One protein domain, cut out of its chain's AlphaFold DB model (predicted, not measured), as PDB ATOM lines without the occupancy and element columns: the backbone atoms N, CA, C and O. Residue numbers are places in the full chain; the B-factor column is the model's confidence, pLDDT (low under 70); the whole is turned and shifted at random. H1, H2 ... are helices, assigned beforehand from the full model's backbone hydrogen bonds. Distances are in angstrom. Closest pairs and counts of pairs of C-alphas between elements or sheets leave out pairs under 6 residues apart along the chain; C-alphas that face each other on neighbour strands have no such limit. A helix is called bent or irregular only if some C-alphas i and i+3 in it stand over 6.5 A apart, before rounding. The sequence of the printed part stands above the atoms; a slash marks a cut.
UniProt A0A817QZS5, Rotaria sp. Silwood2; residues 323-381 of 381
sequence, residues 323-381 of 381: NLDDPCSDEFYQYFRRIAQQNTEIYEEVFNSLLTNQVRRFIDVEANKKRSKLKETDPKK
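AT A GLANCE: This is residues 323 to 381 of the 381 residues of a protein of Rotaria sp. Silwood2 (UniProt A0A817QZS5). Picture a flat T whose stem is one long helix, H1, and whose crossbar, at the far end of that helix, is the line of H2, its link to H3, H3 and the last residues. Residues 337 to 343 of H1 stick out free between the crossbar and residues 323 to 329 at the other end. The printed part has 59 residues with three named helices, H1, H2 and H3 in chain order, and no named strand; its class is all helix. It is only just loose, close to extended, with a radius of gyration of the C-alphas of 15.6 A and spans of 43 by 32 by 9 A.

HOW THE PARTS SIT: Begin with H1, residues 330 to 351, and look at its last residues: 349 to 351 alone touch H3, residues 374 to 377. The closest C-alphas there are those of Val 350 and Leu 374, 4.6 A apart. Then look at H2, residues 362 to 369, which is apart from H1 and from H3. Every O i to N i+4 pair of H1 is within hydrogen-bond range, against 2 of 4 in H2, while H3 is too short for such a pair.

IN THESE COORDINATES: Find C-alpha 330 at (188.486, 141.034, 123.562); from there H1 runs 31.3 A to C-alpha 351 at (168.165, 155.378, 104.496). H2 covers 11.5 A from Phe 362 to Lys 369 and is neither bent nor irregular, but only just: C-alphas 363 and 366 are 6.2 A apart. H3 ends at C-alpha 377, (163.012, 150.829, 96.012), 5.2 A from C-alpha 374.

THE WHOLE: The C-alphas of Asn 323 and Ile 363 are the two farthest apart, at 45.3 A. The link from H1 to H2 is short and that from H2 to H3 tight. The printed part has no cut and ends at the chain's last residue, 381. The mean pLDDT of the printed part is 88.5, and residue 323 is under 70.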
ATOM      1  N   ASN A 323     182.134 134.938 127.340       63.97
ATOM      2  CA  ASN A 323     181.822 135.921 128.362       63.97
ATOM      3  C   ASN A 323     181.606 137.336 127.791       63.97
ATOM      4  O   ASN A 323     182.541 138.127 127.663       63.97
ATOM      5  N   LEU A 324     180.353 137.651 127.444       72.56
ATOM      6  CA  LEU A 324     179.928 139.012 127.093       72.56
ATOM      7  C   LEU A 324     179.681 139.907 128.322       72.56
ATOM      8  O   LEU A 324     179.392 141.088 128.140       72.56
ATOM      9  N   ASP A 325     179.819 139.373 129.537       78.38
ATOM     10  CA  ASP A 325     179.635 140.112 130.788       78.38
ATOM     11  C   ASP A 325     180.937 140.792 131.266       78.38
ATOM     12  O   ASP A 325     180.884 141.640 132.150       78.38
ATOM     13  N   ASP A 326     182.101 140.482 130.670       85.00
ATOM     14  CA  ASP A 326     183.359 141.221 130.878       85.00
ATOM     15  C   ASP A 326     183.489 142.383 129.870       85.00
ATOM     16  O   ASP A 326     183.866 142.145 128.710       85.00
ATOM     17  N   PRO A 327     183.279 143.651 130.281       84.19
ATOM     18  CA  PRO A 327     183.315 144.803 129.378       84.19
ATOM     19  C   PRO A 327     184.722 145.130 128.849       84.19
ATOM     20  O   PRO A 327     184.871 145.917 127.912       84.19
ATOM     21  N   CYS A 328     185.774 144.545 129.434       84.81
ATOM     22  CA  CYS A 328     187.164 144.720 129.008       84.81
ATOM     23  C   CYS A 328     187.696 143.571 128.135       84.81
ATOM     24  O   CYS A 328     188.804 143.700 127.592       84.81
ATOM     25  N   SER A 329     186.941 142.474 127.995       86.88
ATOM     26  CA  SER A 329     187.321 141.301 127.198       86.88
ATOM     27  C   SER A 329     187.509 141.633 125.714       86.88
ATOM     28  O   SER A 329     187.007 142.637 125.199       86.88
ATOM     29  N   ASP A 330     188.269 140.800 124.996       88.38
ATOM     30  CA  ASP A 330     188.486 141.034 123.562       88.38
ATOM     31  C   ASP A 330     187.243 140.610 122.765       88.38
ATOM     32  O   ASP A 330     186.913 141.222 121.749       88.38
ATOM     33  N   GLU A 331     186.531 139.610 123.280       88.25
ATOM     34  CA  GLU A 331     185.275 139.044 122.816       88.25
ATOM     35  C   GLU A 331     184.154 140.089 122.849       88.25
ATOM     36  O   GLU A 331     183.596 140.413 121.796       88.25
ATOM     37  N   PHE A 332     183.872 140.684 124.018       88.06
ATOM     38  CA  PHE A 332     182.885 141.761 124.153       88.06
ATOM     39  C   PHE A 332     183.256 142.965 123.287       88.06
ATOM     40  O   PHE A 332     182.418 143.492 122.551       88.06
ATOM     41  N   TYR A 333     184.526 143.381 123.310       89.88
ATOM     42  CA  TYR A 333     184.970 144.563 122.577       89.88
ATOM     43  C   TYR A 333     184.824 144.405 121.054       89.88
ATOM     44  O   TYR A 333     184.368 145.322 120.365       89.88
ATOM     45  N   GLN A 334     185.155 143.226 120.515       91.00
ATOM     46  CA  GLN A 334     184.943 142.901 119.101       91.00
ATOM     47  C   GLN A 334     183.458 142.729 118.765       91.00
ATOM     48  O   GLN A 334     183.013 143.228 117.728       91.00
ATOM     49  N   TYR A 335     182.681 142.075 119.634       91.50
ATOM     50  CA  TYR A 335     181.233 141.924 119.481       91.50
ATOM     51  C   TYR A 335     180.542 143.291 119.373       91.50
ATOM     52  O   TYR A 335     179.838 143.553 118.394       91.50
ATOM     53  N   PHE A 336     180.807 144.192 120.319       91.88
ATOM     54  CA  PHE A 336     180.199 145.519 120.378       91.88
ATOM     55  C   PHE A 336     180.565 146.373 119.154       91.88
ATOM     56  O   PHE A 336     179.684 146.956 118.516       91.88
ATOM     57  N   ARG A 337     181.846 146.381 118.749       93.88
ATOM     58  CA  ARG A 337     182.300 147.066 117.522       93.88
ATOM     59  C   ARG A 337     181.643 146.495 116.264       93.88
ATOM     60  O   ARG A 337     181.228 147.270 115.404       93.88
ATOM     61  N   ARG A 338     181.502 145.168 116.160       95.62
ATOM     62  CA  ARG A 338     180.833 144.516 115.023       95.62
ATOM     63  C   ARG A 338     179.360 144.919 114.931       95.62
ATOM     64  O   ARG A 338     178.920 145.273 113.844       95.62
ATOM     65  N   ILE A 339     178.621 144.916 116.044       95.88
ATOM     66  CA  ILE A 339     177.213 145.347 116.066       95.88
ATOM     67  C   ILE A 339     177.083 146.827 115.669       95.88
ATOM     68  O   ILE A 339     176.243 147.166 114.838       95.88
ATOM     69  N   ALA A 340     177.946 147.709 116.185       96.12
ATOM     70  CA  ALA A 340     177.947 149.126 115.812       96.12
ATOM     71  C   ALA A 340     178.216 149.350 114.308       96.12
ATOM     72  O   ALA A 340     177.539 150.160 113.669       96.12
ATOM     73  N   GLN A 341     179.171 148.609 113.736       95.50
ATOM     74  CA  GLN A 341     179.493 148.660 112.310       95.50
ATOM     75  C   GLN A 341     178.339 148.125 111.445       95.50
ATOM     76  O   GLN A 341     177.903 148.821 110.531       95.50
ATOM     77  N   GLN A 342     177.788 146.953 111.778       96.88
ATOM     78  CA  GLN A 342     176.652 146.355 111.062       96.88
ATOM     79  C   GLN A 342     175.423 147.275 111.079       96.88
ATOM     80  O   GLN A 342     174.810 147.512 110.039       96.88
ATOM     81  N   ASN A 343     175.101 147.875 112.228       96.69
ATOM     82  CA  ASN A 343     174.005 148.841 112.326       96.69
ATOM     83  C   ASN A 343     174.261 150.083 111.460       96.69
ATOM     84  O   ASN A 343     173.341 150.590 110.823       96.69
ATOM     85  N   THR A 344     175.505 150.568 111.407       95.50
ATOM     86  CA  THR A 344     175.882 151.721 110.576       95.50
ATOM     87  C   THR A 344     175.709 151.406 109.090       95.50
ATOM     88  O   THR A 344     175.101 152.197 108.375       95.50
ATOM     89  N   GLU A 345     176.163 150.237 108.636       94.81
ATOM     90  CA  GLU A 345     175.994 149.767 107.255       94.81
ATOM     91  C   GLU A 345     174.510 149.664 106.868       94.81
ATOM     92  O   GLU A 345     174.112 150.216 105.842       94.81
ATOM     93  N   ILE A 346     173.671 149.076 107.729       95.12
ATOM     94  CA  ILE A 346     172.215 148.986 107.521       95.12
ATOM     95  C   ILE A 346     171.580 150.386 107.426       95.12
ATOM     96  O   ILE A 346     170.803 150.657 106.510       95.12
ATOM     97  N   TYR A 347     171.922 151.316 108.325       95.25
ATOM     98  CA  TYR A 347     171.385 152.683 108.279       95.25
ATOM     99  C   TYR A 347     171.893 153.510 107.084       95.25
ATOM    100  O   TYR A 347     171.209 154.450 106.653       95.25
ATOM    101  N   GLU A 348     173.071 153.195 106.545       93.06
ATOM    102  CA  GLU A 348     173.577 153.780 105.302       93.06
ATOM    103  C   GLU A 348     172.861 153.195 104.071       93.06
ATOM    104  O   GLU A 348     172.410 153.974 103.233       93.06
ATOM    105  N   GLU A 349     172.682 151.873 103.973       92.06
ATOM    106  CA  GLU A 349     171.999 151.211 102.844       92.06
ATOM    107  C   GLU A 349     170.499 151.553 102.780       92.06
ATOM    108  O   GLU A 349     169.979 151.953 101.732       92.06
ATOM    109  N   VAL A 350     169.794 151.444 103.911       94.31
ATOM    110  CA  VAL A 350     168.330 151.580 103.947       94.31
ATOM    111  C   VAL A 350     167.883 153.032 103.782       94.31
ATOM    112  O   VAL A 350     166.909 153.303 103.073       94.31
ATOM    113  N   PHE A 351     168.602 153.981 104.391       93.38
ATOM    114  CA  PHE A 351     168.165 155.378 104.496       93.38
ATOM    115  C   PHE A 351     169.076 156.400 103.787       93.38
ATOM    116  O   PHE A 351     168.688 157.567 103.706       93.38
ATOM    117  N   ASN A 352     170.258 156.016 103.281       91.44
ATOM    118  CA  ASN A 352     171.324 156.944 102.852       91.44
ATOM    119  C   ASN A 352     171.617 158.031 103.906       91.44
ATOM    120  O   ASN A 352     171.782 159.212 103.581       91.44
ATOM    121  N   SER A 353     171.662 157.622 105.180       87.75
ATOM    122  CA  SER A 353     171.851 158.506 106.335       87.75
ATOM    123  C   SER A 353     173.052 159.447 106.167       87.75
ATOM    124  O   SER A 353     174.136 159.042 105.744       87.75
ATOM    125  N   LEU A 354     172.875 160.723 106.522       83.62
ATOM    126  CA  LEU A 354     173.988 161.671 106.623       83.62
ATOM    127  C   LEU A 354     174.838 161.374 107.871       83.62
ATOM    128  O   LEU A 354     174.400 160.648 108.762       83.62
ATOM    129  N   LEU A 355     176.037 161.976 107.931       84.00
ATOM    130  CA  LEU A 355     177.116 161.685 108.903       84.00
ATOM    131  C   LEU A 355     177.881 160.378 108.616       84.00
ATOM    132  O   LEU A 355     178.645 159.901 109.447       84.00
ATOM    133  N   THR A 356     177.714 159.843 107.407       87.88
ATOM    134  CA  THR A 356     178.483 158.722 106.857       87.88
ATOM    135  C   THR A 356     179.943 159.091 106.551       87.88
ATOM    136  O   THR A 356     180.243 160.192 106.081       87.88
ATOM    137  N   ASN A 357     180.851 158.119 106.694       89.50
ATOM    138  CA  ASN A 357     182.255 158.217 106.267       89.50
ATOM    139  C   ASN A 357     182.443 158.411 104.742       89.50
ATOM    140  O   ASN A 357     183.541 158.781 104.293       89.50
ATOM    141  N   GLN A 358     181.385 158.184 103.952       86.75
ATOM    142  CA  GLN A 358     181.355 158.388 102.500       86.75
ATOM    143  C   GLN A 358     181.211 159.871 102.103       86.75
ATOM    144  O   GLN A 358     181.675 160.275 101.038       86.75
ATOM    145  N   VAL A 359     180.606 160.711 102.954       89.50
ATOM    146  CA  VAL A 359     180.339 162.134 102.667       89.50
ATOM    147  C   VAL A 359     181.374 162.998 103.382       89.50
ATOM    148  O   VAL A 359     181.289 163.237 104.584       89.50
ATOM    149  N   ARG A 360     182.381 163.474 102.639       89.75
ATOM    150  CA  ARG A 360     183.546 164.173 103.220       89.75
ATOM    151  C   ARG A 360     183.549 165.684 102.991       89.75
ATOM    152  O   ARG A 360     184.247 166.401 103.708       89.75
ATOM    153  N   ARG A 361     182.797 166.174 102.002       89.44
ATOM    154  CA  ARG A 361     182.700 167.590 101.609       89.44
ATOM    155  C   ARG A 361     181.237 167.969 101.394       89.44
ATOM    156  O   ARG A 361     180.424 167.126 101.030       89.44
ATOM    157  N   PHE A 362     180.912 169.257 101.506       86.94
ATOM    158  CA  PHE A 362     179.550 169.754 101.255       86.94
ATOM    159  C   PHE A 362     179.018 169.412  99.854       86.94
ATOM    160  O   PHE A 362     177.838 169.111  99.712       86.94
ATOM    161  N   ILE A 363     179.882 169.375  98.834       87.94
ATOM    162  CA  ILE A 363     179.487 168.981  97.470       87.94
ATOM    163  C   ILE A 363     179.043 167.511  97.367       87.94
ATOM    164  O   ILE A 363     178.253 167.172  96.491       87.94
ATOM    165  N   ASP A 364     179.501 166.650  98.282       90.00
ATOM    166  CA  ASP A 364     179.155 165.226  98.305       90.00
ATOM    167  C   ASP A 364     177.756 164.995  98.925       90.00
ATOM    168  O   ASP A 364     177.132 163.962  98.686       90.00
ATOM    169  N   VAL A 365     177.222 165.969  99.682       88.44
ATOM    170  CA  VAL A 365     175.912 165.882 100.361       88.44
ATOM    171  C   VAL A 365     174.766 165.772  99.355       88.44
ATOM    172  O   VAL A 365     173.905 164.904  99.493       88.44
ATOM    173  N   GLU A 366     174.759 166.617  98.323       86.31
ATOM    174  CA  GLU A 366     173.713 166.608  97.291       86.31
ATOM    175  C   GLU A 366     173.794 165.376  96.383       86.31
ATOM    176  O   GLU A 366     172.769 164.897  95.901       86.31
ATOM    177  N   ALA A 367     174.994 164.818  96.189       87.56
ATOM    178  CA  ALA A 367     175.151 163.522  95.540       87.56
ATOM    179  C   ALA A 367     174.577 162.395  96.417       87.56
ATOM    180  O   ALA A 367     173.825 161.559  95.920       87.56
ATOM    181  N   ASN A 368     174.852 162.405  97.728       87.94
ATOM    182  CA  ASN A 368     174.356 161.384  98.648       87.94
ATOM    183  C   ASN A 368     172.826 161.403  98.798       87.94
ATOM    184  O   ASN A 368     172.205 160.347  98.747       87.94
ATOM    185  N   LYS A 369     172.200 162.586  98.894       85.56
ATOM    186  CA  LYS A 369     170.729 162.729  98.930       85.56
ATOM    187  C   LYS A 369     170.023 162.142  97.700       85.56
ATOM    188  O   LYS A 369     168.875 161.722  97.810       85.56
ATOM    189  N   LYS A 370     170.696 162.142  96.542       86.62
ATOM    190  CA  LYS A 370     170.186 161.628  95.258       86.62
ATOM    191  C   LYS A 370     170.448 160.135  95.043       86.62
ATOM    192  O   LYS A 370     169.978 159.589  94.048       86.62
ATOM    193  N   ARG A 371     171.194 159.468  95.932       86.75
ATOM    194  CA  ARG A 371     171.353 158.010  95.881       86.75
ATOM    195  C   ARG A 371     170.003 157.344  96.152       86.75
ATOM    196  O   ARG A 371     169.259 157.768  97.037       86.75
ATOM    197  N   SER A 372     169.732 156.271  95.415       84.81
ATOM    198  CA  SER A 372     168.600 155.381  95.677       84.81
ATOM    199  C   SER A 372     168.682 154.831  97.101       84.81
ATOM    200  O   SER A 372     169.752 154.373  97.505       84.81
ATOM    201  N   LYS A 373     167.583 154.895  97.857       89.75
ATOM    202  CA  LYS A 373     167.472 154.364  99.228       89.75
ATOM    203  C   LYS A 373     166.747 153.025  99.170       89.75
ATOM    204  O   LYS A 373     165.710 152.965  98.509       89.75
ATOM    205  N   LEU A 374     167.214 151.987  99.873       90.69
ATOM    206  CA  LEU A 374     166.531 150.684  99.820       90.69
ATOM    207  C   LEU A 374     165.065 150.804 100.268       90.69
ATOM    208  O   LEU A 374     164.186 150.288  99.584       90.69
ATOM    209  N   LYS A 375     164.789 151.628 101.290       89.75
ATOM    210  CA  LYS A 375     163.429 151.917 101.779       89.75
ATOM    211  C   LYS A 375     162.463 152.509 100.737       89.75
ATOM    212  O   LYS A 375     161.267 152.571 100.995       89.75
ATOM    213  N   GLU A 376     162.980 153.046  99.629       88.44
ATOM    214  CA  GLU A 376     162.196 153.649  98.539       88.44
ATOM    215  C   GLU A 376     162.049 152.686  97.351       88.44
ATOM    216  O   GLU A 376     161.048 152.749  96.642       88.44
ATOM    217  N   THR A 377     163.017 151.787  97.133       89.94
ATOM    218  CA  THR A 377     163.012 150.829  96.012       89.94
ATOM    219  C   THR A 377     162.480 149.444  96.355       89.94
ATOM    220  O   THR A 377     161.890 148.805  95.490       89.94
ATOM    221  N   ASP A 378     162.688 148.970  97.583       88.75
ATOM    222  CA  ASP A 378     162.173 147.690  98.081       88.75
ATOM    223  C   ASP A 378     161.858 147.799  99.587       88.75
ATOM    224  O   ASP A 378     162.654 147.378 100.422       88.75
ATOM    225  N   PRO A 379     160.704 148.382  99.973       82.88
ATOM    226  CA  PRO A 379     160.367 148.637 101.379       82.88
ATOM    227  C   PRO A 379     160.135 147.381 102.239       82.88
ATOM    228  O   PRO A 379     159.773 147.513 103.407       82.88
ATOM    229  N   LYS A 380     160.250 146.174 101.664       83.50
ATOM    230  CA  LYS A 380     160.079 144.886 102.361       83.50
ATOM    231  C   LYS A 380     161.405 144.197 102.700       83.50
ATOM    232  O   LYS A 380     161.365 143.150 103.347       83.50
ATOM    233  N   LYS A 381     162.528 144.742 102.229       71.69
ATOM    234  CA  LYS A 381     163.879 144.195 102.357       71.69
ATOM    235  C   LYS A 381     164.748 145.086 103.242       71.69
ATOM    236  O   LYS A 381     165.539 144.491 104.002       71.69
TER     237      LYS A 381